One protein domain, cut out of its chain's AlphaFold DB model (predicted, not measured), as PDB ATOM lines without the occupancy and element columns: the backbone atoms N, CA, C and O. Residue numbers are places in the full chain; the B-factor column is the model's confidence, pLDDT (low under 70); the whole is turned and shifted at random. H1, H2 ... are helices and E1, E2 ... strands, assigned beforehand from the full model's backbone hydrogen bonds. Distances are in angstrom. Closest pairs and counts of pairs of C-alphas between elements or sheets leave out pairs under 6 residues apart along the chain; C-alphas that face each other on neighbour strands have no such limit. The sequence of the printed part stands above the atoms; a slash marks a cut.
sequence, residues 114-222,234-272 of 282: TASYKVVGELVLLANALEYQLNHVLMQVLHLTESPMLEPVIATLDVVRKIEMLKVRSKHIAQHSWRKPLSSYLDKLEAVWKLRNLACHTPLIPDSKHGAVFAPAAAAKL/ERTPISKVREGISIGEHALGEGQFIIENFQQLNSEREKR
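This is residues 114 to 222 and 234 to 272 of the 282 residues of the protein "HTH cro/C1-type domain-containing protein" of Bradyrhizobiaceae bacterium (UniProt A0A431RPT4). This is a long rod of helices: H1, H4 and H6 pack on one another in a triangle, and the shorter H3 folds back on H4 to complete a bundle of four helices lying lengthwise. A small strand hairpin, E1 and E2, sits at the end where H6 begins, with short H5 beyond the helices there; short H2 packs on the side of H1, and at the other end residues 267 to 272 of H6 stick out. The printed part has 148 residues, with six named helices and two named strands in the order H1 H2 H3 H4 E1 E2 H5 H6; the sheet, E1 - E2, is antiparallel, and the class is mostly helix. It is only just loose, close to compact, with a radius of gyration of the C-alphas of 17.8 A and spans of 63 by 30 by 25 A.

Start at the hub, H1, residues 114 to 142. With residues 132 to 139 alone it touches H2, residues 150 to 155, closest at C-alphas 135 and 154, 6.2 A; the two form a helical hairpin. With residues 131 to 142 alone H1 touches H3, residues 159 to 171, closest at C-alphas 131 and 159, 6.8 A, at a steep tilt of 44 degrees. H3 forms a helical hairpin with H4, residues 176 to 201, at a shallow tilt of 18 degrees, closest at C-alphas 170 and 179, 5.6 A. H4 touches H1, closest at C-alphas 196 and 124, 6.3 A, opposite ways at a tilt of 36 degrees, only just steep. Next look at the hairpin of E1, residues 204 to 207, and E2, residues 211 to 214, where N 205 and O 213 are 2.9 A apart, within hydrogen-bond range, as are N 211 and O 207 at 2.9 A. H5, residues 217 to 222, touches no helix. H6, residues 238 to 272, touches H1 the same way at a shallow tilt of 18 degrees, closest at C-alphas 259 and 137, 5.6 A. It touches H4 opposite ways at a steep tilt of 39 degrees, closest at C-alphas 244 and 192, 5.6 A. Just before H6, residues 236 to 237 pair antiparallel with residues 213 to 214 of E2. Every O i to N i+4 pair is within hydrogen-bond range in H2, H5 and H6; the figures are 24 of 25 in H1, 8 of 9 in H3 and 21 of 22 in H4.

Find C-alpha 114 at (109.569, 173.828, 173.187); from there H1 runs 41.6 A to C-alpha 142. H3 spans 18.9 A, and H4 runs 37.0 A from C-alpha 176 at (152.494, 168.843, 162.358). H6 runs 50.9 A to C-alpha 272 at (153.655, 152.701, 146.339).

The C-alphas farthest apart are those of Ser 208 and Arg 272, 63.4 A. Residues 223 to 233 are not printed, and C-alphas 222 and 234 are 17.4 A apart across this cut. Of the links that are printed whole, none is long. The model's pLDDT is under 70 at residues 208 to 211, 216 to 222 and 234.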
ATOM      1  N   THR A 114     109.592 174.364 174.565       77.12
ATOM      2  CA  THR A 114     109.569 173.828 173.187       77.12
ATOM      3  C   THR A 114     110.722 174.370 172.339       77.12
ATOM      4  O   THR A 114     111.421 173.611 171.668       77.12
ATOM      5  N   ALA A 115     110.992 175.676 172.430       79.44
ATOM      6  CA  ALA A 115     112.114 176.302 171.734       79.44
ATOM      7  C   ALA A 115     113.481 175.794 172.229       79.44
ATOM      8  O   ALA A 115     114.391 175.595 171.428       79.44
ATOM      9  N   SER A 116     113.634 175.553 173.532       83.06
ATOM     10  CA  SER A 116     114.870 175.021 174.117       83.06
ATOM     11  C   SER A 116     115.076 173.542 173.786       83.06
ATOM     12  O   SER A 116     116.190 173.149 173.454       83.06
ATOM     13  N   TYR A 117     114.017 172.732 173.799       85.62
ATOM     14  CA  TYR A 117     114.070 171.326 173.401       85.62
ATOM     15  C   TYR A 117     114.367 171.154 171.916       85.62
ATOM     16  O   TYR A 117     115.081 170.221 171.561       85.62
ATOM     17  N   LYS A 118     113.919 172.078 171.056       87.81
ATOM     18  CA  LYS A 118     114.338 172.106 169.648       87.81
ATOM     19  C   LYS A 118     115.860 172.227 169.517       87.81
ATOM     20  O   LYS A 118     116.459 171.456 168.778       87.81
ATOM     21  N   VAL A 119     116.480 173.135 170.276       88.94
ATOM     22  CA  VAL A 119     117.945 173.320 170.290       88.94
ATOM     23  C   VAL A 119     118.657 172.071 170.822       88.94
ATOM     24  O   VAL A 119     119.679 171.661 170.280       88.94
ATOM     25  N   VAL A 120     118.112 171.424 171.856       90.69
ATOM     26  CA  VAL A 120     118.660 170.153 172.360       90.69
ATOM     27  C   VAL A 120     118.558 169.050 171.305       90.69
ATOM     28  O   VAL A 120     119.532 168.335 171.085       90.69
ATOM     29  N   GLY A 121     117.413 168.924 170.629       91.50
ATOM     30  CA  GLY A 121     117.214 167.946 169.558       91.50
ATOM     31  C   GLY A 121     118.186 168.148 168.396       91.50
ATOM     32  O   GLY A 121     118.780 167.186 167.920       91.50
ATOM     33  N   GLU A 122     118.412 169.399 167.996       93.56
ATOM     34  CA  GLU A 122     119.396 169.767 166.976       93.56
ATOM     35  C   GLU A 122     120.821 169.359 167.378       93.56
ATOM     36  O   GLU A 122     121.506 168.691 166.603       93.56
ATOM     37  N   LEU A 123     121.239 169.648 168.617       94.19
ATOM     38  CA  LEU A 123     122.540 169.210 169.131       94.19
ATOM     39  C   LEU A 123     122.680 167.679 169.121       94.19
ATOM     40  O   LEU A 123     123.747 167.166 168.793       94.19
ATOM     41  N   VAL A 124     121.630 166.940 169.487       94.12
ATOM     42  CA  VAL A 124     121.655 165.469 169.506       94.12
ATOM     43  C   VAL A 124     121.794 164.898 168.097       94.12
ATOM     44  O   VAL A 124     122.600 163.994 167.887       94.12
ATOM     45  N   LEU A 125     121.054 165.434 167.124       95.12
ATOM     46  CA  LEU A 125     121.171 165.015 165.726       95.12
ATOM     47  C   LEU A 125     122.571 165.299 165.174       95.12
ATOM     48  O   LEU A 125     123.169 164.431 164.538       95.12
ATOM     49  N   LEU A 126     123.121 166.475 165.481       94.88
ATOM     50  CA  LEU A 126     124.478 166.852 165.100       94.88
ATOM     51  C   LEU A 126     125.527 165.935 165.741       94.88
ATOM     52  O   LEU A 126     126.449 165.482 165.067       94.88
ATOM     53  N   ALA A 127     125.373 165.618 167.027       94.44
ATOM     54  CA  ALA A 127     126.255 164.701 167.740       94.44
ATOM     55  C   ALA A 127     126.224 163.291 167.126       94.44
ATOM     56  O   ALA A 127     127.282 162.699 166.931       94.44
ATOM     57  N   ASN A 128     125.048 162.781 166.746       94.31
ATOM     58  CA  ASN A 128     124.929 161.488 166.065       94.31
ATOM     59  C   ASN A 128     125.630 161.495 164.695       94.31
ATOM     60  O   ASN A 128     126.318 160.537 164.344       94.31
ATOM     61  N   ALA A 129     125.493 162.579 163.923       94.50
ATOM     62  CA  ALA A 129     126.191 162.726 162.646       94.50
ATOM     63  C   ALA A 129     127.720 162.771 162.830       94.50
ATOM     64  O   ALA A 129     128.463 162.131 162.083       94.50
ATOM     65  N   LEU A 130     128.190 163.480 163.859       95.00
ATOM     66  CA  LEU A 130     129.601 163.536 164.236       95.00
ATOM     67  C   LEU A 130     130.135 162.182 164.711       95.00
ATOM     68  O   LEU A 130     131.262 161.831 164.378       95.00
ATOM     69  N   GLU A 131     129.345 161.399 165.448       94.56
ATOM     70  CA  GLU A 131     129.714 160.036 165.838       94.56
ATOM     71  C   GLU A 131     129.866 159.123 164.616       94.56
ATOM     72  O   GLU A 131     130.854 158.392 164.511       94.56
ATOM     73  N   TYR A 132     128.922 159.187 163.676       94.25
ATOM     74  CA  TYR A 132     129.024 158.443 162.425       94.25
ATOM     75  C   TYR A 132     130.309 158.813 161.674       94.25
ATOM     76  O   TYR A 132     131.096 157.940 161.313       94.25
ATOM     77  N   GLN A 133     130.583 160.109 161.517       94.62
ATOM     78  CA  GLN A 133     131.809 160.588 160.882       94.62
ATOM     79  C   GLN A 133     133.074 160.145 161.636       94.62
ATOM     80  O   GLN A 133     134.062 159.754 161.013       94.62
ATOM     81  N   LEU A 134     133.045 160.153 162.970       94.94
ATOM     82  CA  LEU A 134     134.158 159.720 163.811       94.94
ATOM     83  C   LEU A 134     134.526 158.251 163.569       94.94
ATOM     84  O   LEU A 134     135.712 157.917 163.611       94.94
ATOM     85  N   ASN A 135     133.554 157.382 163.268       94.19
ATOM     86  CA  ASN A 135     133.829 155.992 162.890       94.19
ATOM     87  C   ASN A 135     134.718 155.935 161.636       94.19
ATOM     88  O   ASN A 135     135.719 155.215 161.612       94.19
ATOM     89  N   HIS A 136     134.401 156.746 160.624       92.81
ATOM     90  CA  HIS A 136     135.177 156.843 159.384       92.81
ATOM     91  C   HIS A 136     136.556 157.459 159.613       92.81
ATOM     92  O   HIS A 136     137.554 156.912 159.142       92.81
ATOM     93  N   VAL A 137     136.651 158.524 160.413       93.06
ATOM     94  CA  VAL A 137     137.945 159.104 160.816       93.06
ATOM     95  C   VAL A 137     138.817 158.052 161.505       93.06
ATOM     96  O   VAL A 137     139.999 157.929 161.182       93.06
ATOM     97  N   LEU A 138     138.247 157.252 162.412       93.75
ATOM     98  CA  LEU A 138     138.967 156.191 163.115       93.75
ATOM     99  C   LEU A 138     139.529 155.146 162.147       93.75
ATOM    100  O   LEU A 138     140.718 154.828 162.225       93.75
ATOM    101  N   MET A 139     138.708 154.657 161.213       91.31
ATOM    102  CA  MET A 139     139.137 153.692 160.195       91.31
ATOM    103  C   MET A 139     140.298 154.229 159.355       91.31
ATOM    104  O   MET A 139     141.305 153.539 159.184       91.31
ATOM    105  N   GLN A 140     140.195 155.476 158.889       90.50
ATOM    106  CA  GLN A 140     141.185 156.071 157.994       90.50
ATOM    107  C   GLN A 140     142.503 156.410 158.705       90.50
ATOM    108  O   GLN A 140     143.579 156.108 158.184       90.50
ATOM    109  N   VAL A 141     142.446 156.976 159.916       89.62
ATOM    110  CA  VAL A 141     143.633 157.375 160.696       89.62
ATOM    111  C   VAL A 141     144.401 156.164 161.238       89.62
ATOM    112  O   VAL A 141     145.637 156.188 161.326       89.62
ATOM    113  N   LEU A 142     143.692 155.094 161.610       89.25
ATOM    114  CA  LEU A 142     144.309 153.841 162.049       89.25
ATOM    115  C   LEU A 142     144.696 152.922 160.885       89.25
ATOM    116  O   LEU A 142     145.370 151.923 161.127       89.25
ATOM    117  N   HIS A 143     144.343 153.280 159.646       85.06
ATOM    118  CA  HIS A 143     144.586 152.461 158.459       85.06
ATOM    119  C   HIS A 143     144.034 151.036 158.641       85.06
ATOM    120  O   HIS A 143     144.728 150.038 158.439       85.06
ATOM    121  N   LEU A 144     142.791 150.941 159.112       85.81
ATOM    122  CA  LEU A 144     142.127 149.654 159.283       85.81
ATOM    123  C   LEU A 144     141.707 149.115 157.916       85.81
ATOM    124  O   LEU A 144     141.304 149.869 157.034       85.81
ATOM    125  N   THR A 145     141.805 147.800 157.736       81.31
ATOM    126  CA  THR A 145     141.411 147.157 156.481       81.31
ATOM    127  C   THR A 145     139.906 147.270 156.285       81.31
ATOM    128  O   THR A 145     139.139 146.854 157.153       81.31
ATOM    129  N   GLU A 146     139.486 147.788 155.132       73.94
ATOM    130  CA  GLU A 146     138.072 147.899 154.786       73.94
ATOM    131  C   GLU A 146     137.430 146.507 154.752       73.94
ATOM    132  O   GLU A 146     137.756 145.651 153.927       73.94
ATOM    133  N   SER A 147     136.534 146.273 155.704       84.00
ATOM    134  CA  SER A 147     135.726 145.067 155.817       84.00
ATOM    135  C   SER A 147     134.282 145.494 156.064       84.00
ATOM    136  O   SER A 147     134.068 146.390 156.886       84.00
ATOM    137  N   PRO A 148     133.285 144.851 155.431       83.69
ATOM    138  CA  PRO A 148     131.873 145.207 155.604       83.69
ATOM    139  C   PRO A 148     131.399 145.205 157.065       83.69
ATOM    140  O   PRO A 148     130.450 145.899 157.408       83.69
ATOM    141  N   MET A 149     132.062 144.434 157.935       88.25
ATOM    142  CA  MET A 149     131.713 144.314 159.356       88.25
ATOM    143  C   MET A 149     132.519 145.241 160.272       88.25
ATOM    144  O   MET A 149     132.253 145.290 161.469       88.25
ATOM    145  N   LEU A 150     133.501 145.979 159.748       87.81
ATOM    146  CA  LEU A 150     134.373 146.805 160.580       87.81
ATOM    147  C   LEU A 150     133.645 148.030 161.143       87.81
ATOM    148  O   LEU A 150     133.741 148.301 162.339       87.81
ATOM    149  N   GLU A 151     132.917 148.759 160.300       88.50
ATOM    150  CA  GLU A 151     132.193 149.957 160.726       88.50
ATOM    151  C   GLU A 151     131.126 149.636 161.792       88.50
ATOM    152  O   GLU A 151     131.149 150.302 162.828       88.50
ATOM    153  N   PRO A 152     130.271 148.596 161.650       90.31
ATOM    154  CA  PRO A 152     129.340 148.209 162.711       90.31
ATOM    155  C   PRO A 152     130.026 147.894 164.045       90.31
ATOM    156  O   PRO A 152     129.534 148.287 165.100       90.31
ATOM    157  N   VAL A 153     131.182 147.223 164.017       89.00
ATOM    158  CA  VAL A 153     131.950 146.916 165.234       89.00
ATOM    159  C   VAL A 153     132.487 148.196 165.868       89.00
ATOM    160  O   VAL A 153     132.335 148.393 167.072       89.00
ATOM    161  N   ILE A 154     133.059 149.105 165.076       90.31
ATOM    162  CA  ILE A 154     133.518 150.408 165.571       90.31
ATOM    163  C   ILE A 154     132.351 151.219 166.132       90.31
ATOM    164  O   ILE A 154     132.506 151.847 167.177       90.31
ATOM    165  N   ALA A 155     131.182 151.181 165.494       90.25
ATOM    166  CA  ALA A 155     129.996 151.894 165.947       90.25
ATOM    167  C   ALA A 155     129.582 151.487 167.373       90.25
ATOM    168  O   ALA A 155     129.101 152.338 168.110       90.25
ATOM    169  N   THR A 156     129.850 150.246 167.799       91.19
ATOM    170  CA  THR A 156     129.572 149.788 169.177       91.19
ATOM    171  C   THR A 156     130.521 150.340 170.246       91.19
ATOM    172  O   THR A 156     130.235 150.220 171.437       91.19
ATOM    173  N   LEU A 157     131.651 150.934 169.852       90.88
ATOM    174  CA  LEU A 157     132.582 151.546 170.795       90.88
ATOM    175  C   LEU A 157     132.018 152.869 171.321       90.88
ATOM    176  O   LEU A 157     131.450 153.660 170.571       90.88
ATOM    177  N   ASP A 158     132.257 153.149 172.600       91.25
ATOM    178  CA  ASP A 158     131.910 154.441 173.187       91.25
ATOM    179  C   ASP A 158     132.704 155.584 172.528       91.25
ATOM    180  O   ASP A 158     133.913 155.480 172.292       91.25
ATOM    181  N   VAL A 159     132.030 156.702 172.258       90.81
ATOM    182  CA  VAL A 159     132.604 157.871 171.577       90.81
ATOM    183  C   VAL A 159     133.787 158.448 172.340       90.81
ATOM    184  O   VAL A 159     134.796 158.802 171.728       90.81
ATOM    185  N   VAL A 160     133.727 158.473 173.673       91.06
ATOM    186  CA  VAL A 160     134.847 158.957 174.494       91.06
ATOM    187  C   VAL A 160     136.087 158.090 174.269       91.06
ATOM    188  O   VAL A 160     137.184 158.613 174.074       91.06
ATOM    189  N   ARG A 161     135.913 156.765 174.177       92.75
ATOM    190  CA  ARG A 161     137.008 155.833 173.869       92.75
ATOM    191  C   ARG A 161     137.542 156.009 172.450       92.75
ATOM    192  O   ARG A 161     138.760 156.001 172.275       92.75
ATOM    193  N   LYS A 162     136.677 156.227 171.451       94.38
ATOM    194  CA  LYS A 162     137.103 156.539 170.070       94.38
ATOM    195  C   LYS A 162     137.997 157.787 170.040       94.38
ATOM    196  O   LYS A 162     139.061 157.774 169.416       94.38
ATOM    197  N   ILE A 163     137.605 158.840 170.763       94.00
ATOM    198  CA  ILE A 163     138.379 160.085 170.881       94.00
ATOM    199  C   ILE A 163     139.732 159.824 171.558       94.00
ATOM    200  O   ILE A 163     140.759 160.268 171.048       94.00
ATOM    201  N   GLU A 164     139.767 159.079 172.666       92.94
ATOM    202  CA  GLU A 164     141.013 158.726 173.365       92.94
ATOM    203  C   GLU A 164     141.989 157.958 172.462       92.94
ATOM    204  O   GLU A 164     143.167 158.317 172.384       92.94
ATOM    205  N   MET A 165     141.501 156.948 171.734       93.06
ATOM    206  CA  MET A 165     142.308 156.172 170.783       93.06
ATOM    207  C   MET A 165     142.954 157.083 169.733       93.06
ATOM    208  O   MET A 165     144.159 156.997 169.478       93.06
ATOM    209  N   LEU A 166     142.176 158.008 169.164       93.56
ATOM    210  CA  LEU A 166     142.667 158.961 168.173       93.56
ATOM    211  C   LEU A 166     143.616 160.006 168.765       93.56
ATOM    212  O   LEU A 166     144.594 160.361 168.109       93.56
ATOM    213  N   LYS A 167     143.400 160.457 170.007       93.56
ATOM    214  CA  LYS A 167     144.317 161.367 170.714       93.56
ATOM    215  C   LYS A 167     145.661 160.709 171.016       93.56
ATOM    216  O   LYS A 167     146.698 161.365 170.938       93.56
ATOM    217  N   VAL A 168     145.679 159.420 171.356       92.75
ATOM    218  CA  VAL A 168     146.936 158.673 171.506       92.75
ATOM    219  C   VAL A 168     147.613 158.533 170.148       92.75
ATOM    220  O   VAL A 168     148.794 158.851 170.016       92.75
ATOM    221  N   ARG A 169     146.863 158.148 169.109       90.94
ATOM    222  CA  ARG A 169     147.406 157.997 167.755       90.94
ATOM    223  C   ARG A 169     147.964 159.302 167.190       90.94
ATOM    224  O   ARG A 169     149.028 159.273 166.572       90.94
ATOM    225  N   SER A 170     147.299 160.433 167.414       90.44
ATOM    226  CA  SER A 170     147.716 161.734 166.880       90.44
ATOM    227  C   SER A 170     149.100 162.153 167.383       90.44
ATOM    228  O   SER A 170     149.860 162.766 166.635       90.44
ATOM    229  N   LYS A 171     149.492 161.750 168.601       89.94
ATOM    230  CA  LYS A 171     150.839 161.993 169.152       89.94
ATOM    231  C   LYS A 171     151.947 161.298 168.358       89.94
ATOM    232  O   LYS A 171     153.068 161.795 168.339       89.94
ATOM    233  N   HIS A 172     151.634 160.190 167.685       90.12
ATOM    234  CA  HIS A 172     152.576 159.450 166.842       90.12
ATOM    235  C   HIS A 172     152.664 159.990 165.406       90.12
ATOM    236  O   HIS A 172     153.492 159.521 164.627       90.12
ATOM    237  N   ILE A 173     151.833 160.970 165.032       89.25
ATOM    238  CA  ILE A 173     151.909 161.625 163.726       89.25
ATOM    239  C   ILE A 173     153.024 162.675 163.774       89.25
ATOM    240  O   ILE A 173     152.893 163.710 164.429       89.25
ATOM    241  N   ALA A 174     154.120 162.411 163.060       87.00
ATOM    242  CA  ALA A 174     155.278 163.306 163.007       87.00
ATOM    243  C   ALA A 174     154.977 164.634 162.287       87.00
ATOM    244  O   ALA A 174     155.501 165.684 162.657       87.00
ATOM    245  N   GLN A 175     154.119 164.605 161.263       89.75
ATOM    246  CA  GLN A 175     153.797 165.785 160.464       89.75
ATOM    247  C   GLN A 175     152.812 166.697 161.202       89.75
ATOM    248  O   GLN A 175     151.633 166.379 161.373       89.75
ATOM    249  N   HIS A 176     153.290 167.874 161.606       87.44
ATOM    250  CA  HIS A 176     152.494 168.843 162.358       87.44
ATOM    251  C   HIS A 176     151.247 169.327 161.596       87.44
ATOM    252  O   HIS A 176     150.202 169.558 162.207       87.44
ATOM    253  N   SER A 177     151.333 169.425 160.264       87.00
ATOM    254  CA  SER A 177     150.217 169.791 159.380       87.00
ATOM    255  C   SER A 177     149.046 168.810 159.435       87.00
ATOM    256  O   SER A 177     147.923 169.225 159.195       87.00
ATOM    257  N   TRP A 178     149.281 167.551 159.811       87.19
ATOM    258  CA  TRP A 178     148.244 166.524 159.966       87.19
ATOM    259  C   TRP A 178     147.821 166.363 161.425       87.19
ATOM    260  O   TRP A 178     146.642 166.196 161.736       87.19
ATOM    261  N   ARG A 179     148.785 166.471 162.345       90.94
ATOM    262  CA  ARG A 179     148.532 166.358 163.784       90.94
ATOM    263  C   ARG A 179     147.622 167.471 164.301       90.94
ATOM    264  O   ARG A 179     146.732 167.193 165.106       90.94
ATOM    265  N   LYS A 180     147.857 168.723 163.889       90.69
ATOM    266  CA  LYS A 180     147.126 169.888 164.412       90.69
ATOM    267  C   LYS A 180     145.640 169.874 164.016       90.69
ATOM    268  O   LYS A 180     144.829 170.004 164.931       90.69
ATOM    269  N   PRO A 181     145.256 169.653 162.741       91.88
ATOM    270  CA  PRO A 181     143.846 169.544 162.361       91.88
ATOM    271  C   PRO A 181     143.132 168.389 163.063       91.88
ATOM    272  O   PRO A 181     142.062 168.597 163.622       91.88
ATOM    273  N   LEU A 182     143.761 167.208 163.132       92.69
ATOM    274  CA  LEU A 182     143.178 166.058 163.827       92.69
ATOM    275  C   LEU A 182     142.962 166.347 165.320       92.69
ATOM    276  O   LEU A 182     141.906 166.040 165.855       92.69
ATOM    277  N   SER A 183     143.933 166.966 165.995       92.81
ATOM    278  CA  SER A 183     143.795 167.297 167.423       92.81
ATOM    279  C   SER A 183     142.700 168.343 167.660       92.81
ATOM    280  O   SER A 183     141.862 168.151 168.532       92.81
ATOM    281  N   SER A 184     142.657 169.392 166.829       93.62
ATOM    282  CA  SER A 184     141.610 170.423 166.865       93.62
ATOM    283  C   SER A 184     140.213 169.828 166.677       93.62
ATOM    284  O   SER A 184     139.300 170.136 167.439       93.62
ATOM    285  N   TYR A 185     140.053 168.933 165.699       95.19
ATOM    286  CA  TYR A 185     138.802 168.219 165.455       95.19
ATOM    287  C   TYR A 185     138.366 167.385 166.673       95.19
ATOM    288  O   TYR A 185     137.216 167.468 167.103       95.19
ATOM    289  N   LEU A 186     139.294 166.637 167.282       94.56
ATOM    290  CA  LEU A 186     139.013 165.814 168.466       94.56
ATOM    291  C   LEU A 186     138.633 166.651 169.696       94.56
ATOM    292  O   LEU A 186     137.769 166.238 170.466       94.56
ATOM    293  N   ASP A 187     139.246 167.819 169.883       94.19
ATOM    294  CA  ASP A 187     138.909 168.722 170.989       94.19
ATOM    295  C   ASP A 187     137.510 169.335 170.815       94.19
ATOM    296  O   ASP A 187     136.755 169.444 171.785       94.19
ATOM    297  N   LYS A 188     137.118 169.659 169.575       94.19
ATOM    298  CA  LYS A 188     135.753 170.107 169.254       94.19
ATOM    299  C   LYS A 188     134.723 169.005 169.488       94.19
ATOM    300  O   LYS A 188     133.704 169.265 170.123       94.19
ATOM    301  N   LEU A 189     135.001 167.778 169.040       94.25
ATOM    302  CA  LEU A 189     134.146 166.616 169.303       94.25
ATOM    303  C   LEU A 189     133.925 166.400 170.800       94.25
ATOM    304  O   LEU A 189     132.793 166.206 171.235       94.25
ATOM    305  N   GLU A 190     134.989 166.477 171.602       94.06
ATOM    306  CA  GLU A 190     134.888 166.314 173.051       94.06
ATOM    307  C   GLU A 190     134.025 167.416 173.690       94.06
ATOM    308  O   GLU A 190     133.212 167.134 174.572       94.06
ATOM    309  N   ALA A 191     134.154 168.663 173.226       92.62
ATOM    310  CA  ALA A 191     133.319 169.773 173.685       92.62
ATOM    311  C   ALA A 191     131.832 169.557 173.346       92.62
ATOM    312  O   ALA A 191     130.975 169.699 174.223       92.62
ATOM    313  N   VAL A 192     131.528 169.149 172.110       93.69
ATOM    314  CA  VAL A 192     130.160 168.833 171.665       93.69
ATOM    315  C   VAL A 192     129.584 167.670 172.473       93.69
ATOM    316  O   VAL A 192     128.451 167.755 172.946       93.69
ATOM    317  N   TRP A 193     130.366 166.615 172.717       92.75
ATOM    318  CA  TRP A 193     129.910 165.445 173.472       92.75
ATOM    319  C   TRP A 193     129.622 165.768 174.942       92.75
ATOM    320  O   TRP A 193     128.623 165.308 175.499       92.75
ATOM    321  N   LYS A 194     130.443 166.623 175.568       91.12
ATOM    322  CA  LYS A 194     130.187 167.147 176.920       91.12
ATOM    323  C   LYS A 194     128.872 167.923 176.978       91.12
ATOM    324  O   LYS A 194     128.083 167.704 177.896       91.12
ATOM    325  N   LEU A 195     128.611 168.783 175.992       90.94
ATOM    326  CA  LEU A 195     127.362 169.547 175.905       90.94
ATOM    327  C   LEU A 195     126.152 168.647 175.633       90.94
ATOM    328  O   LEU A 195     125.110 168.840 176.254       90.94
ATOM    329  N   ARG A 196     126.293 167.632 174.773       92.12
ATOM    330  CA  ARG A 196     125.243 166.642 174.501       92.12
ATOM    331  C   ARG A 196     124.894 165.866 175.763       92.12
ATOM    332  O   ARG A 196     123.725 165.771 176.117       92.12
ATOM    333  N   ASN A 197     125.895 165.351 176.474       90.06
ATOM    334  CA  ASN A 197     125.667 164.606 177.710       90.06
ATOM    335  C   ASN A 197     125.029 165.487 178.785       90.06
ATOM    336  O   ASN A 197     124.086 165.058 179.445       90.06
ATOM    337  N   LEU A 198     125.477 166.735 178.917       88.12
ATOM    338  CA  LEU A 198     124.840 167.702 179.802       88.12
ATOM    339  C   LEU A 198     123.362 167.904 179.435       88.12
ATOM    340  O   LEU A 198     122.507 167.798 180.311       88.12
ATOM    341  N   ALA A 199     123.063 168.153 178.159       87.38
ATOM    342  CA  ALA A 199     121.714 168.453 177.691       87.38
ATOM    343  C   ALA A 199     120.750 167.260 177.801       87.38
ATOM    344  O   ALA A 199     119.580 167.450 178.122       87.38
ATOM    345  N   CYS A 200     121.231 166.034 177.570       86.81
ATOM    346  CA  CYS A 200     120.414 164.820 177.650       86.81
ATOM    347  C   CYS A 200     120.202 164.314 179.083       86.81
ATOM    348  O   CYS A 200     119.203 163.649 179.344       86.81
ATOM    349  N   HIS A 201     121.136 164.584 179.999       83.62
ATOM    350  CA  HIS A 201     121.117 164.001 181.347       83.62
ATOM    351  C   HIS A 201     120.832 165.010 182.465       83.62
ATOM    352  O   HIS A 201     120.729 164.617 183.626       83.62
ATOM    353  N   THR A 202     120.678 166.296 182.144       82.62
ATOM    354  CA  THR A 202     120.389 167.345 183.130       82.62
ATOM    355  C   THR A 202     119.019 167.963 182.872       82.62
ATOM    356  O   THR A 202     118.736 168.347 181.737       82.62
ATOM    357  N   PRO A 203     118.167 168.126 183.902       78.69
ATOM    358  CA  PRO A 203     116.894 168.806 183.730       78.69
ATOM    359  C   PRO A 203     117.103 170.285 183.393       78.69
ATOM    360  O   PRO A 203     117.967 170.969 183.959       78.69
ATOM    361  N   LEU A 204     116.267 170.773 182.482       81.75
ATOM    362  CA  LEU A 204     116.187 172.177 182.113       81.75
ATOM    363  C   LEU A 204     115.237 172.893 183.082       81.75
ATOM    364  O   LEU A 204     114.122 172.433 183.314       81.75
ATOM    365  N   ILE A 205     115.692 173.993 183.676       80.50
ATOM    366  CA  ILE A 205     114.938 174.789 184.655       80.50
ATOM    367  C   ILE A 205     114.826 176.222 184.118       80.50
ATOM    368  O   ILE A 205     115.798 176.721 183.537       80.50
ATOM    369  N   PRO A 206     113.680 176.905 184.297       73.75
ATOM    370  CA  PRO A 206     113.552 178.280 183.840       73.75
ATOM    371  C   PRO A 206     114.416 179.200 184.710       73.75
ATOM    372  O   PRO A 206     114.453 179.065 185.937       73.75
ATOM    373  N   ASP A 207     115.109 180.146 184.080       74.12
ATOM    374  CA  ASP A 207     115.919 181.154 184.761       74.12
ATOM    375  C   ASP A 207     115.554 182.562 184.294       74.12
ATOM    376  O   ASP A 207     115.441 182.843 183.103       74.12
ATOM    377  N   SER A 208     115.434 183.469 185.256       62.19
ATOM    378  CA  SER A 208     115.063 184.871 185.038       62.19
ATOM    379  C   SER A 208     116.046 185.656 184.159       62.19
ATOM    380  O   SER A 208     115.639 186.625 183.525       62.19
ATOM    381  N   LYS A 209     117.325 185.254 184.107       67.25
ATOM    382  CA  LYS A 209     118.378 185.961 183.354       67.25
ATOM    383  C   LYS A 209     118.691 185.326 182.003       67.25
ATOM    384  O   LYS A 209     118.955 186.042 181.042       67.25
ATOM    385  N   HIS A 210     118.679 183.999 181.931       63.72
ATOM    386  CA  HIS A 210     119.113 183.256 180.743       63.72
ATOM    387  C   HIS A 210     117.983 182.471 180.056       63.72
ATOM    388  O   HIS A 210     118.242 181.700 179.132       63.72
ATOM    389  N   GLY A 211     116.733 182.658 180.491       69.56
ATOM    390  CA  GLY A 211     115.545 181.987 179.965       69.56
ATOM    391  C   GLY A 211     115.444 180.537 180.438       69.56
ATOM    392  O   GLY A 211     114.560 180.201 181.221       69.56
ATOM    393  N   ALA A 212     116.374 179.686 179.998       77.62
ATOM    394  CA  ALA A 212     116.420 178.268 180.342       77.62
ATOM    395  C   ALA A 212     117.857 177.797 180.595       77.62
ATOM    396  O   ALA A 212     118.791 178.139 179.860       77.62
ATOM    397  N   VAL A 213     118.040 177.019 181.661       81.56
ATOM    398  CA  VAL A 213     119.360 176.682 182.193       81.56
ATOM    399  C   VAL A 213     119.387 175.235 182.677       81.56
ATOM    400  O   VAL A 213     118.468 174.776 183.353       81.56
ATOM    401  N   PHE A 214     120.460 174.517 182.352       81.81
ATOM    402  CA  PHE A 214     120.712 173.175 182.865       81.81
ATOM    403  C   PHE A 214     121.219 173.277 184.300       81.81
ATOM    404  O   PHE A 214     122.230 173.934 184.569       81.81
ATOM    405  N   ALA A 215     120.503 172.643 185.227       73.81
ATOM    406  CA  ALA A 215     120.807 172.680 186.652       73.81
ATOM    407  C   ALA A 215     121.149 171.274 187.176       73.81
ATOM    408  O   ALA A 215     120.257 170.549 187.629       73.81
ATOM    409  N   PRO A 216     122.438 170.885 187.202       66.62
ATOM    410  CA  PRO A 216     122.828 169.545 187.647       66.62
ATOM    411  C   PRO A 216     122.550 169.312 189.143       66.62
ATOM    412  O   PRO A 216     122.350 168.183 189.582       66.62
ATOM    413  N   ALA A 217     122.420 170.388 189.931       57.22
ATOM    414  CA  ALA A 217     122.069 170.330 191.352       57.22
ATOM    415  C   ALA A 217     120.662 169.756 191.644       57.22
ATOM    416  O   ALA A 217     120.402 169.331 192.770       57.22
ATOM    417  N   ALA A 218     119.744 169.717 190.670       50.81
ATOM    418  CA  ALA A 218     118.443 169.069 190.864       50.81
ATOM    419  C   ALA A 218     118.578 167.538 190.991       50.81
ATOM    420  O   ALA A 218     117.895 166.936 191.817       50.81
ATOM    421  N   ALA A 219     119.526 166.928 190.269       48.38
ATOM    422  CA  ALA A 219     119.869 165.513 190.423       48.38
ATOM    423  C   ALA A 219     120.548 165.230 191.778       48.38
ATOM    424  O   ALA A 219     120.259 164.226 192.425       48.38
ATOM    425  N   ALA A 220     121.376 166.158 192.272       49.66
ATOM    426  CA  ALA A 220     121.995 166.056 193.596       49.66
ATOM    427  C   ALA A 220     120.977 166.094 194.752       49.66
ATOM    428  O   ALA A 220     121.139 165.387 195.742       49.66
ATOM    429  N   LYS A 221     119.893 166.873 194.627       52.81
ATOM    430  CA  LYS A 221     118.805 166.892 195.624       52.81
ATOM    431  C   LYS A 221     118.010 165.582 195.678       52.81
ATOM    432  O   LYS A 221     117.466 165.265 196.735       52.81
ATOM    433  N   LEU A 222     117.949 164.835 194.573       48.53
ATOM    434  CA  LEU A 222     117.356 163.492 194.522       48.53
ATOM    435  C   LEU A 222     118.267 162.441 195.178       48.53
ATOM    436  O   LEU A 222     117.777 161.501 195.799       48.53
ATOM    437  N   GLU A 234     127.910 174.708 188.852       67.06
ATOM    438  CA  GLU A 234     127.815 175.684 187.759       67.06
ATOM    439  C   GLU A 234     126.605 175.363 186.879       67.06
ATOM    440  O   GLU A 234     126.399 174.238 186.417       67.06
ATOM    441  N   ARG A 235     125.764 176.373 186.693       75.94
ATOM    442  CA  ARG A 235     124.570 176.291 185.868       75.94
ATOM    443  C   ARG A 235     124.928 176.666 184.436       75.94
ATOM    444  O   ARG A 235     125.477 177.740 184.201       75.94
ATOM    445  N   THR A 236     124.573 175.818 183.478       80.56
ATOM    446  CA  THR A 236     124.913 176.047 182.067       80.56
ATOM    447  C   THR A 236     123.702 176.600 181.319       80.56
ATOM    448  O   THR A 236     122.680 175.914 181.243       80.56
ATOM    449  N   PRO A 237     123.775 177.817 180.754       85.25
ATOM    450  CA  PRO A 237     122.674 178.384 179.984       85.25
ATOM    451  C   PRO A 237     122.506 177.675 178.637       85.25
ATOM    452  O   PRO A 237     123.470 177.171 178.055       85.25
ATOM    453  N   ILE A 238     121.287 177.706 178.093       84.94
ATOM    454  CA  ILE A 238     120.978 177.153 176.764       84.94
ATOM    455  C   ILE A 238     121.788 177.814 175.632       84.94
ATOM    456  O   ILE A 238     122.003 177.205 174.588       84.94
ATOM    457  N   SER A 239     122.302 179.034 175.832       85.00
ATOM    458  CA  SER A 239     123.184 179.703 174.866       85.00
ATOM    459  C   SER A 239     124.475 178.921 174.606       85.00
ATOM    460  O   SER A 239     124.869 178.800 173.451       85.00
ATOM    461  N   LYS A 240     125.067 178.291 175.633       86.56
ATOM    462  CA  LYS A 240     126.257 177.434 175.469       86.56
ATOM    463  C   LYS A 240     125.963 176.201 174.604       86.56
ATOM    464  O   LYS A 240     126.834 175.730 173.884       86.56
ATOM    465  N   VAL A 241     124.732 175.680 174.639       87.81
ATOM    466  CA  VAL A 241     124.300 174.577 173.756       87.81
ATOM    467  C   VAL A 241     124.227 175.055 172.306       87.81
ATOM    468  O   VAL A 241     124.691 174.353 171.414       87.81
ATOM    469  N   ARG A 242     123.728 176.275 172.070       88.62
ATOM    470  CA  ARG A 242     123.712 176.895 170.736       88.62
ATOM    471  C   ARG A 242     125.125 177.143 170.198       88.62
ATOM    472  O   ARG A 242     125.381 176.882 169.030       88.62
ATOM    473  N   GLU A 243     126.045 177.597 171.045       89.62
ATOM    474  CA  GLU A 243     127.469 177.701 170.695       89.62
ATOM    475  C   GLU A 243     128.055 176.324 170.343       89.62
ATOM    476  O   GLU A 243     128.772 176.187 169.354       89.62
ATOM    477  N   GLY A 244     127.680 175.282 171.093       89.56
ATOM    478  CA  GLY A 244     128.040 173.894 170.804       89.56
ATOM    479  C   GLY A 244     127.585 173.401 169.431       89.56
ATOM    480  O   GLY A 244     128.329 172.667 168.787       89.56
ATOM    481  N   ILE A 245     126.408 173.827 168.960       91.69
ATOM    482  CA  ILE A 245     125.918 173.502 167.611       91.69
ATOM    483  C   ILE A 245     126.856 174.093 166.557       91.69
ATOM    484  O   ILE A 245     127.353 173.356 165.712       91.69
ATOM    485  N   SER A 246     127.199 175.379 166.666       93.50
ATOM    486  CA  SER A 246     128.142 176.017 165.734       93.50
ATOM    487  C   SER A 246     129.520 175.336 165.747       93.50
ATOM    488  O   SER A 246     130.107 175.086 164.694       93.50
ATOM    489  N   ILE A 247     130.024 174.952 166.927       93.06
ATOM    490  CA  ILE A 247     131.269 174.175 167.045       93.06
ATOM    491  C   ILE A 247     131.142 172.827 166.323       93.06
ATOM    492  O   ILE A 247     132.075 172.417 165.627       93.06
ATOM    493  N   GLY A 248     130.010 172.142 166.483       91.56
ATOM    494  CA  GLY A 248     129.755 170.853 165.853       91.56
ATOM    495  C   GLY A 248     129.627 170.941 164.332       91.56
ATOM    496  O   GLY A 248     130.183 170.090 163.647       91.56
ATOM    497  N   GLU A 249     128.998 171.984 163.787       93.50
ATOM    498  CA  GLU A 249     128.929 172.234 162.338       93.50
ATOM    499  C   GLU A 249     130.326 172.432 161.739       93.50
ATOM    500  O   GLU A 249     130.679 171.816 160.731       93.50
ATOM    501  N   HIS A 250     131.165 173.232 162.405       93.88
ATOM    502  CA  HIS A 250     132.559 173.405 162.004       93.88
ATOM    503  C   HIS A 250     133.354 172.099 162.094       93.88
ATOM    504  O   HIS A 250     134.148 171.804 161.200       93.88
ATOM    505  N   ALA A 251     133.147 171.312 163.154       93.69
ATOM    506  CA  ALA A 251     133.793 170.012 163.301       93.69
ATOM    507  C   ALA A 251     133.379 169.050 162.179       93.69
ATOM    508  O   ALA A 251     134.230 168.337 161.660       93.69
ATOM    509  N   LEU A 252     132.115 169.077 161.752       92.56
ATOM    510  CA  LEU A 252     131.597 168.237 160.671       92.56
ATOM    511  C   LEU A 252     132.310 168.518 159.343       92.56
ATOM    512  O   LEU A 252     132.722 167.585 158.654       92.56
ATOM    513  N   GLY A 253     132.531 169.796 159.022       91.31
ATOM    514  CA  GLY A 253     133.342 170.186 157.867       91.31
ATOM    515  C   GLY A 253     134.794 169.707 157.989       91.31
ATOM    516  O   GLY A 253     135.318 169.071 157.079       91.31
ATOM    517  N   GLU A 254     135.441 169.953 159.131       92.12
ATOM    518  CA  GLU A 254     136.832 169.535 159.371       92.12
ATOM    519  C   GLU A 254     137.023 168.014 159.309       92.12
ATOM    520  O   GLU A 254     138.006 167.544 158.735       92.12
ATOM    521  N   GLY A 255     136.086 167.242 159.857       90.69
ATOM    522  CA  GLY A 255     136.122 165.784 159.825       90.69
ATOM    523  C   GLY A 255     136.059 165.230 158.403       90.69
ATOM    524  O   GLY A 255     136.768 164.273 158.095       90.69
ATOM    525  N   GLN A 256     135.296 165.873 157.513       92.69
ATOM    526  CA  GLN A 256     135.204 165.474 156.109       92.69
ATOM    527  C   GLN A 256     136.544 165.683 155.393       92.69
ATOM    528  O   GLN A 256     137.052 164.763 154.754       92.69
ATOM    529  N   PHE A 257     137.178 166.841 155.600       92.56
ATOM    530  CA  PHE A 257     138.518 167.105 155.068       92.56
ATOM    531  C   PHE A 257     139.566 166.124 155.610       92.56
ATOM    532  O   PHE A 257     140.469 165.713 154.882       92.56
ATOM    533  N   ILE A 258     139.472 165.729 156.884       92.25
ATOM    534  CA  ILE A 258     140.366 164.720 157.470       92.25
ATOM    535  C   ILE A 258     140.183 163.376 156.758       92.25
ATOM    536  O   ILE A 258     141.177 162.775 156.352       92.25
ATOM    537  N   ILE A 259     138.943 162.915 156.577       92.06
ATOM    538  CA  ILE A 259     138.645 161.651 155.891       92.06
ATOM    539  C   ILE A 259     139.242 161.652 154.482       92.06
ATOM    540  O   ILE A 259     140.001 160.744 154.150       92.06
ATOM    541  N   GLU A 260     138.972 162.690 153.691       92.31
ATOM    542  CA  GLU A 260     139.450 162.800 152.308       92.31
ATOM    543  C   GLU A 260     140.981 162.786 152.224       92.31
ATOM    544  O   GLU A 260     141.561 162.035 151.436       92.31
ATOM    545  N   ASN A 261     141.656 163.550 153.087       90.88
ATOM    546  CA  ASN A 261     143.116 163.606 153.115       90.88
ATOM    547  C   ASN A 261     143.735 162.248 153.479       90.88
ATOM    548  O   ASN A 261     144.677 161.792 152.824       90.88
ATOM    549  N   PHE A 262     143.213 161.568 154.506       88.88
ATOM    550  CA  PHE A 262     143.731 160.255 154.903       88.88
ATOM    551  C   PHE A 262     143.391 159.160 153.885       88.88
ATOM    552  O   PHE A 262     144.223 158.282 153.665       88.88
ATOM    553  N   GLN A 263     142.245 159.227 153.206       89.25
ATOM    554  CA  GLN A 263     141.914 158.319 152.104       89.25
ATOM    555  C   GLN A 263     142.887 158.468 150.933       89.25
ATOM    556  O   GLN A 263     143.375 157.463 150.407       89.25
ATOM    557  N   GLN A 264     143.223 159.704 150.547       88.69
ATOM    558  CA  GLN A 264     144.225 159.964 149.511       88.69
ATOM    559  C   GLN A 264     145.594 159.410 149.915       88.69
ATOM    560  O   GLN A 264     146.219 158.687 149.138       88.69
ATOM    561  N   LEU A 265     146.025 159.659 151.155       87.12
ATOM    562  CA  LEU A 265     147.280 159.128 151.688       87.12
ATOM    563  C   LEU A 265     147.304 157.593 151.690       87.12
ATOM    564  O   LEU A 265     148.290 156.987 151.269       87.12
ATOM    565  N   ASN A 266     146.227 156.960 152.153       85.25
ATOM    566  CA  ASN A 266     146.092 155.506 152.196       85.25
ATOM    567  C   ASN A 266     146.142 154.914 150.779       85.25
ATOM    568  O   ASN A 266     146.894 153.969 150.541       85.25
ATOM    569  N   SER A 267     145.451 155.540 149.824       86.38
ATOM    570  CA  SER A 267     145.466 155.157 148.407       86.38
ATOM    571  C   SER A 267     146.856 155.290 147.777       86.38
ATOM    572  O   SER A 267     147.303 154.406 147.046       86.38
ATOM    573  N   GLU A 268     147.579 156.379 148.049       86.44
ATOM    574  CA  GLU A 268     148.958 156.544 147.573       86.44
ATOM    575  C   GLU A 268     149.911 155.525 148.195       86.44
ATOM    576  O   GLU A 268     150.806 155.012 147.518       86.44
ATOM    577  N   ARG A 269     149.714 155.203 149.476       82.75
ATOM    578  CA  ARG A 269     150.510 154.195 150.170       82.75
ATOM    579  C   ARG A 269     150.301 152.815 149.558       82.75
ATOM    580  O   ARG A 269     151.286 152.132 149.293       82.75
ATOM    581  N   GLU A 270     149.058 152.431 149.280       84.38
ATOM    582  CA  GLU A 270     148.746 151.175 148.588       84.38
ATOM    583  C   GLU A 270     149.367 151.119 147.188       84.38
ATOM    584  O   GLU A 270     149.929 150.093 146.812       84.38
ATOM    585  N   LYS A 271     149.351 152.230 146.436       85.69
ATOM    586  CA  LYS A 271     150.009 152.310 145.120       85.69
ATOM    587  C   LYS A 271     151.526 152.123 145.203       85.69
ATOM    588  O   LYS A 271     152.101 151.471 144.339       85.69
ATOM    589  N   ARG A 272     152.183 152.711 146.210       82.31
ATOM    590  CA  ARG A 272     153.655 152.701 146.339       82.31
ATOM    591  C   ARG A 272     154.208 151.435 146.990       82.31
ATOM    592  O   ARG A 272     155.307 151.018 146.644       82.31
TER     593      ARG A 272